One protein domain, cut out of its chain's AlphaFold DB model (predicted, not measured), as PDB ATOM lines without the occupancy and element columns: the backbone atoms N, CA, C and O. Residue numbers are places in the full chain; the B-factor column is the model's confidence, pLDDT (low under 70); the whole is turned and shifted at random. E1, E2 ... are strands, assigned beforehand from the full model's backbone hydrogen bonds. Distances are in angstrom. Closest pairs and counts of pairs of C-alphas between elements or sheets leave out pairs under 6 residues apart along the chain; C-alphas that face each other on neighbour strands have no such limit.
ATOM      1  N   GLY A  56      35.481 -22.071 -39.937       84.69
ATOM      2  CA  GLY A  56      34.897 -23.350 -40.301       84.69
ATOM      3  C   GLY A  56      33.718 -23.698 -39.403       84.69
ATOM      4  O   GLY A  56      33.532 -23.147 -38.314       84.69
ATOM      5  N   LYS A  57      32.893 -24.620 -39.887       87.88
ATOM      6  CA  LYS A  57      31.762 -25.184 -39.158       87.88
ATOM      7  C   LYS A  57      31.807 -26.693 -39.337       87.88
ATOM      8  O   LYS A  57      31.860 -27.165 -40.469       87.88
ATOM      9  N   THR A  58      31.764 -27.422 -38.234       87.31
ATOM     10  CA  THR A  58      31.634 -28.878 -38.218       87.31
ATOM     11  C   THR A  58      30.240 -29.227 -37.727       87.31
ATOM     12  O   THR A  58      29.798 -28.735 -36.687       87.31
ATOM     13  N   GLU A  59      29.552 -30.080 -38.473       89.25
ATOM     14  CA  GLU A  59      28.218 -30.569 -38.145       89.25
ATOM     15  C   GLU A  59      28.264 -32.086 -37.971       89.25
ATOM     16  O   GLU A  59      28.810 -32.796 -38.812       89.25
ATOM     17  N   ILE A  60      27.693 -32.583 -36.876       87.25
ATOM     18  CA  ILE A  60      27.597 -34.010 -36.570       87.25
ATOM     19  C   ILE A  60      26.121 -34.364 -36.470       87.25
ATOM     20  O   ILE A  60      25.382 -33.745 -35.705       87.25
ATOM     21  N   GLN A  61      25.689 -35.364 -37.232       87.62
ATOM     22  CA  GLN A  61      24.351 -35.928 -37.098       87.62
ATOM     23  C   GLN A  61      24.380 -37.055 -36.075       87.62
ATOM     24  O   GLN A  61      25.188 -37.976 -36.180       87.62
ATOM     25  N   VAL A  62      23.494 -36.976 -35.090       86.44
ATOM     26  CA  VAL A  62      23.346 -37.999 -34.059       86.44
ATOM     27  C   VAL A  62      21.942 -38.580 -34.104       86.44
ATOM     28  O   VAL A  62      20.944 -37.857 -34.184       86.44
ATOM     29  N   SER A  63      21.883 -39.904 -34.043       85.69
ATOM     30  CA  SER A  63      20.651 -40.682 -33.967       85.69
ATOM     31  C   SER A  63      20.601 -41.332 -32.587       85.69
ATOM     32  O   SER A  63      21.517 -42.060 -32.213       85.69
ATOM     33  N   CYS A  64      19.563 -41.037 -31.802       82.00
ATOM     34  CA  CYS A  64      19.401 -41.606 -30.465       82.00
ATOM     35  C   CYS A  64      18.435 -42.799 -30.524       82.00
ATOM     36  O   CYS A  64      17.352 -42.660 -31.084       82.00
ATOM     37  N   ASP A  65      18.733 -43.907 -29.837       74.94
ATOM     38  CA  ASP A  65      17.870 -45.112 -29.810       74.94
ATOM     39  C   ASP A  65      16.411 -44.851 -29.392       74.94
ATOM     40  O   ASP A  65      15.503 -45.602 -29.739       74.94
ATOM     41  N   LYS A  66      16.168 -43.787 -28.615       68.31
ATOM     42  CA  LYS A  66      14.842 -43.428 -28.075       68.31
ATOM     43  C   LYS A  66      14.235 -42.168 -28.700       68.31
ATOM     44  O   LYS A  66      13.232 -41.673 -28.193       68.31
ATOM     45  N   GLY A  67      14.839 -41.623 -29.757       61.78
ATOM     46  CA  GLY A  67      14.380 -40.408 -30.431       61.78
ATOM     47  C   GLY A  67      14.350 -40.616 -31.937       61.78
ATOM     48  O   GLY A  67      15.395 -40.733 -32.559       61.78
ATOM     49  N   ALA A  68      13.152 -40.636 -32.520       59.28
ATOM     50  CA  ALA A  68      12.906 -40.942 -33.932       59.28
ATOM     51  C   ALA A  68      13.428 -39.889 -34.936       59.28
ATOM     52  O   ALA A  68      13.077 -39.935 -36.111       59.28
ATOM     53  N   GLU A  69      14.233 -38.920 -34.498       68.31
ATOM     54  CA  GLU A  69      14.642 -37.788 -35.321       68.31
ATOM     55  C   GLU A  69      16.154 -37.589 -35.246       68.31
ATOM     56  O   GLU A  69      16.722 -37.428 -34.162       68.31
ATOM     57  N   ASN A  70      16.798 -37.576 -36.412       73.69
ATOM     58  CA  ASN A  70      18.204 -37.220 -36.538       73.69
ATOM     59  C   ASN A  70      18.375 -35.758 -36.124       73.69
ATOM     60  O   ASN A  70      17.727 -34.866 -36.676       73.69
ATOM     61  N   LYS A  71      19.245 -35.508 -35.147       81.56
ATOM     62  CA  LYS A  71      19.545 -34.154 -34.682       81.56
ATOM     63  C   LYS A  71      20.959 -33.783 -35.089       81.56
ATOM     64  O   LYS A  71      21.876 -34.592 -34.975       81.56
ATOM     65  N   THR A  72      21.133 -32.547 -35.539       83.81
ATOM     66  CA  THR A  72      22.443 -32.023 -35.926       83.81
ATOM     67  C   THR A  72      23.025 -31.200 -34.788       83.81
ATOM     68  O   THR A  72      22.398 -30.257 -34.302       83.81
ATOM     69  N   ILE A  73      24.237 -31.549 -34.381       86.81
ATOM     70  CA  ILE A  73      25.054 -30.811 -33.425       86.81
ATOM     71  C   ILE A  73      26.109 -30.041 -34.200       86.81
ATOM     72  O   ILE A  73      26.702 -30.561 -35.141       86.81
ATOM     73  N   THR A  74      26.336 -28.790 -33.819       87.75
ATOM     74  CA  THR A  74      27.236 -27.897 -34.545       87.75
ATOM     75  C   THR A  74      28.370 -27.433 -33.647       87.75
ATOM     76  O   THR A  74      28.124 -27.030 -32.516       87.75
ATOM     77  N   ALA A  75      29.592 -27.397 -34.167       86.62
ATOM     78  CA  ALA A  75      30.696 -26.662 -33.564       86.62
ATOM     79  C   ALA A  75      31.322 -25.724 -34.602       86.62
ATOM     80  O   ALA A  75      31.685 -26.128 -35.708       86.62
ATOM     81  N   THR A  76      31.406 -24.443 -34.260       86.06
ATOM     82  CA  THR A  76      32.009 -23.403 -35.095       86.06
ATOM     83  C   THR A  76      33.410 -23.102 -34.595       86.06
ATOM     84  O   THR A  76      33.645 -22.994 -33.394       86.06
ATOM     85  N   PHE A  77      34.349 -22.952 -35.518       84.00
ATOM     86  CA  PHE A  77      35.733 -22.645 -35.194       84.00
ATOM     87  C   PHE A  77      36.298 -21.588 -36.137       84.00
ATOM     88  O   PHE A  77      35.770 -21.332 -37.219       84.00
ATOM     89  N   GLY A  78      37.380 -20.944 -35.721       79.75
ATOM     90  CA  GLY A  78      38.081 -19.968 -36.538       79.75
ATOM     91  C   GLY A  78      39.508 -19.758 -36.063       79.75
ATOM     92  O   GLY A  78      39.886 -20.241 -34.999       79.75
ATOM     93  N   TYR A  79      40.279 -19.042 -36.879       63.12
ATOM     94  CA  TYR A  79      41.639 -18.593 -36.579       63.12
ATOM     95  C   TYR A  79      41.717 -17.982 -35.165       63.12
ATOM     96  O   TYR A  79      40.817 -17.206 -34.814       63.12
ATOM     97  N   PRO A  80      42.757 -18.280 -34.354       65.38
ATOM     98  CA  PRO A  80      44.133 -18.682 -34.718       65.38
ATOM     99  C   PRO A  80      44.385 -20.177 -35.005       65.38
ATOM    100  O   PRO A  80      43.615 -21.034 -34.598       65.38
ATOM    101  N   PHE A  81      45.507 -20.489 -35.685       57.88
ATOM    102  CA  PHE A  81      45.962 -21.856 -36.051       57.88
ATOM    103  C   PHE A  81      46.157 -22.821 -34.868       57.88
ATOM    104  O   PHE A  81      46.340 -24.017 -35.066       57.88
ATOM    105  N   ARG A  82      46.116 -22.319 -33.633       60.75
ATOM    106  CA  ARG A  82      45.956 -23.138 -32.434       60.75
ATOM    107  C   ARG A  82      44.469 -23.131 -32.098       60.75
ATOM    108  O   ARG A  82      43.977 -22.165 -31.517       60.75
ATOM    109  N   LEU A  83      43.741 -24.164 -32.526       65.94
ATOM    110  CA  LEU A  83      42.325 -24.280 -32.195       65.94
ATOM    111  C   LEU A  83      42.188 -24.453 -30.674       65.94
ATOM    112  O   LEU A  83      42.537 -25.501 -30.143       65.94
ATOM    113  N   ASN A  84      41.689 -23.426 -29.984       65.44
ATOM    114  CA  ASN A  84      41.664 -23.349 -28.516       65.44
ATOM    115  C   ASN A  84      40.706 -24.323 -27.802       65.44
ATOM    116  O   ASN A  84      40.697 -24.281 -26.586       65.44
ATOM    117  N   GLU A  85      39.956 -25.181 -28.501       68.56
ATOM    118  CA  GLU A  85      38.737 -25.902 -28.063       68.56
ATOM    119  C   GLU A  85      37.460 -25.174 -28.506       68.56
ATOM    120  O   GLU A  85      37.088 -24.118 -27.995       68.56
ATOM    121  N   ALA A  86      36.769 -25.752 -29.492       80.44
ATOM    122  CA  ALA A  86      35.451 -25.293 -29.926       80.44
ATOM    123  C   ALA A  86      34.374 -26.253 -29.404       80.44
ATOM    124  O   ALA A  86      34.281 -27.391 -29.865       80.44
ATOM    125  N   SER A  87      33.567 -25.806 -28.437       82.94
ATOM    126  CA  SER A  87      32.508 -26.618 -27.828       82.94
ATOM    127  C   SER A  87      31.369 -26.908 -28.801       82.94
ATOM    128  O   SER A  87      30.927 -26.013 -29.531       82.94
ATOM    129  N   PHE A  88      30.819 -28.115 -28.738       86.56
ATOM    130  CA  PHE A  88      29.621 -28.464 -29.484       86.56
ATOM    131  C   PHE A  88      28.368 -27.799 -28.902       86.56
ATOM    132  O   PHE A  88      28.127 -27.783 -27.695       86.56
ATOM    133  N   GLN A  89      27.539 -27.254 -29.787       84.50
ATOM    134  CA  GLN A  89      26.273 -26.618 -29.455       84.50
ATOM    135  C   GLN A  89      25.114 -27.451 -30.000       84.50
ATOM    136  O   GLN A  89      25.052 -27.770 -31.192       84.50
ATOM    137  N   SER A  90      24.183 -27.793 -29.110       83.06
ATOM    138  CA  SER A  90      22.908 -28.388 -29.490       83.06
ATOM    139  C   SER A  90      21.926 -27.312 -29.977       83.06
ATOM    140  O   SER A  90      22.050 -26.140 -29.602       83.06
ATOM    141  N   PRO A  91      20.910 -27.688 -30.772       75.62
ATOM    142  CA  PRO A  91      19.790 -26.808 -31.089       75.62
ATOM    143  C   PRO A  91      19.141 -26.237 -29.816       75.62
ATOM    144  O   PRO A  91      19.039 -26.926 -28.795       75.62
ATOM    145  N   GLN A  92      18.713 -24.971 -29.868       68.06
ATOM    146  CA  GLN A  92      18.170 -24.258 -28.708       68.06
ATOM    147  C   GLN A  92      16.967 -25.009 -28.112       68.06
ATOM    148  O   GLN A  92      16.012 -25.325 -28.817       68.06
ATOM    149  N   GLY A  93      17.018 -25.287 -26.807       65.00
ATOM    150  CA  GLY A  93      15.902 -25.878 -26.061       65.00
ATOM    151  C   GLY A  93      15.763 -27.402 -26.149       65.00
ATOM    152  O   GLY A  93      14.819 -27.937 -25.573       65.00
ATOM    153  N   VAL A  94      16.687 -28.120 -26.805       71.06
ATOM    154  CA  VAL A  94      16.622 -29.587 -26.926       71.06
ATOM    155  C   VAL A  94      17.922 -30.227 -26.444       71.06
ATOM    156  O   VAL A  94      18.987 -30.001 -27.018       71.06
ATOM    157  N   ASN A  95      17.841 -31.056 -25.398       73.88
ATOM    158  CA  ASN A  95      18.957 -31.908 -25.001       73.88
ATOM    159  C   ASN A  95      18.977 -33.145 -25.912       73.88
ATOM    160  O   ASN A  95      18.167 -34.064 -25.772       73.88
ATOM    161  N   VAL A  96      19.892 -33.138 -26.877       77.31
ATOM    162  CA  VAL A  96      20.031 -34.218 -27.849       77.31
ATOM    163  C   VAL A  96      20.663 -35.435 -27.173       77.31
ATOM    164  O   VAL A  96      21.736 -35.344 -26.582       77.31
ATOM    165  N   CYS A  97      19.969 -36.571 -27.246       78.69
ATOM    166  CA  CYS A  97      20.331 -37.839 -26.606       78.69
ATOM    167  C   CYS A  97      20.538 -37.778 -25.077       78.69
ATOM    168  O   CYS A  97      21.127 -38.697 -24.517       78.69
ATOM    169  N   ARG A  98      20.026 -36.748 -24.378       81.69
ATOM    170  CA  ARG A  98      20.263 -36.529 -22.932       81.69
ATOM    171  C   ARG A  98      21.757 -36.366 -22.589       81.69
ATOM    172  O   ARG A  98      22.160 -36.675 -21.471       81.69
ATOM    173  N   VAL A  99      22.557 -35.871 -23.536       82.25
ATOM    174  CA  VAL A  99      23.995 -35.609 -23.400       82.25
ATOM    175  C   VAL A  99      24.250 -34.104 -23.284       82.25
ATOM    176  O   VAL A  99      23.660 -33.300 -24.004       82.25
ATOM    177  N   ASP A 100      25.153 -33.709 -22.385       84.81
ATOM    178  CA  ASP A 100      25.607 -32.320 -22.292       84.81
ATOM    179  C   ASP A 100      26.737 -32.042 -23.295       84.81
ATOM    180  O   ASP A 100      27.914 -32.290 -23.031       84.81
ATOM    181  N   TRP A 101      26.354 -31.525 -24.464       85.19
ATOM    182  CA  TRP A 101      27.249 -31.242 -25.589       85.19
ATOM    183  C   TRP A 101      28.300 -30.166 -25.298       85.19
ATOM    184  O   TRP A 101      29.325 -30.134 -25.973       85.19
ATOM    185  N   LYS A 102      28.111 -29.340 -24.259       83.00
ATOM    186  CA  LYS A 102      29.072 -28.290 -23.886       83.00
ATOM    187  C   LYS A 102      30.405 -28.836 -23.376       83.00
ATOM    188  O   LYS A 102      31.407 -28.139 -23.482       83.00
ATOM    189  N   ASN A 103      30.415 -30.060 -22.844       84.56
ATOM    190  CA  ASN A 103      31.632 -30.706 -22.337       84.56
ATOM    191  C   ASN A 103      32.460 -31.367 -23.446       84.56
ATOM    192  O   ASN A 103      33.577 -31.810 -23.196       84.56
ATOM    193  N   TYR A 104      31.916 -31.454 -24.660       85.88
ATOM    194  CA  TYR A 104      32.613 -32.010 -25.807       85.88
ATOM    195  C   TYR A 104      33.148 -30.863 -26.654       85.88
ATOM    196  O   TYR A 104      32.420 -29.931 -27.006       85.88
ATOM    197  N   VAL A 105      34.425 -30.952 -27.000       85.56
ATOM    198  CA  VAL A 105      35.141 -29.921 -27.747       85.56
ATOM    199  C   VAL A 105      35.800 -30.534 -28.974       85.56
ATOM    200  O   VAL A 105      36.322 -31.647 -28.930       85.56
ATOM    201  N   LEU A 106      35.770 -29.805 -30.085       81.81
ATOM    202  CA  LEU A 106      36.636 -30.085 -31.221       81.81
ATOM    203  C   LEU A 106      38.068 -29.715 -30.844       81.81
ATOM    204  O   LEU A 106      38.354 -28.550 -30.553       81.81
ATOM    205  N   ILE A 107      38.950 -30.707 -30.887       78.88
ATOM    206  CA  ILE A 107      40.382 -30.558 -30.648       78.88
ATOM    207  C   ILE A 107      41.074 -30.523 -32.013       78.88
ATOM    208  O   ILE A 107      40.873 -31.422 -32.828       78.88
TER     209      ILE A 107
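What this domain is: This is residues 56 to 107 of the 111 residues of the protein "synaptophysin-like protein 1" of Odocoileus virginianus texanus (UniProt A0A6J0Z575). A long two-stranded hairpin, E1 and E2, makes the length of a rod, and the long stretch after it, residues 79 to 107, folds back over one face of the hairpin as loops. This stretch runs out along the hairpin, turns and comes back, and a short antiparallel pairing of residues 86 to 87 with residues 105 to 106 ties its two runs together. The printed part has 52 residues with no named helix and two named strands, E1 then E2, in one antiparallel sheet; the class is all strand, with 21 of the 52 residues in named elements, under half. It is only just loose, close to compact, with a radius of gyration of the C-alphas of 12.0 A and spans of 39 by 17 by 17 A.

Where its parts are: E1 is residues 56 to 64, 25.9 A from first to last C-alpha, and begins with C-alpha 56 at (34.897, -23.350, -40.301). E2 is residues 67 to 78, 31.9 A long, and ends with C-alpha 78 at (38.081, -19.968, -36.538). The printed part ends with C-alpha 107 at (40.382, -30.558, -30.648).

How they stand to each other: E1 and E2 form a hairpin, antiparallel, with 161 degrees between their N-to-C directions. The C-alphas of Lys 57 and Thr 76 face each other at 4.4 A. N 58 and O 75, 2.8 A apart, and N 73 and O 60, also 2.8 A, are within hydrogen-bond range.

The domain as a whole: The C-alphas farthest apart are those of Lys 66 and Pro 80, at 38.9 A. The printed part has no cut, and the link from E1 to E2 is tight. The mean pLDDT of the printed part is 78.2; residues 66 to 69, 79 to 85 and 92 to 93 are under 70.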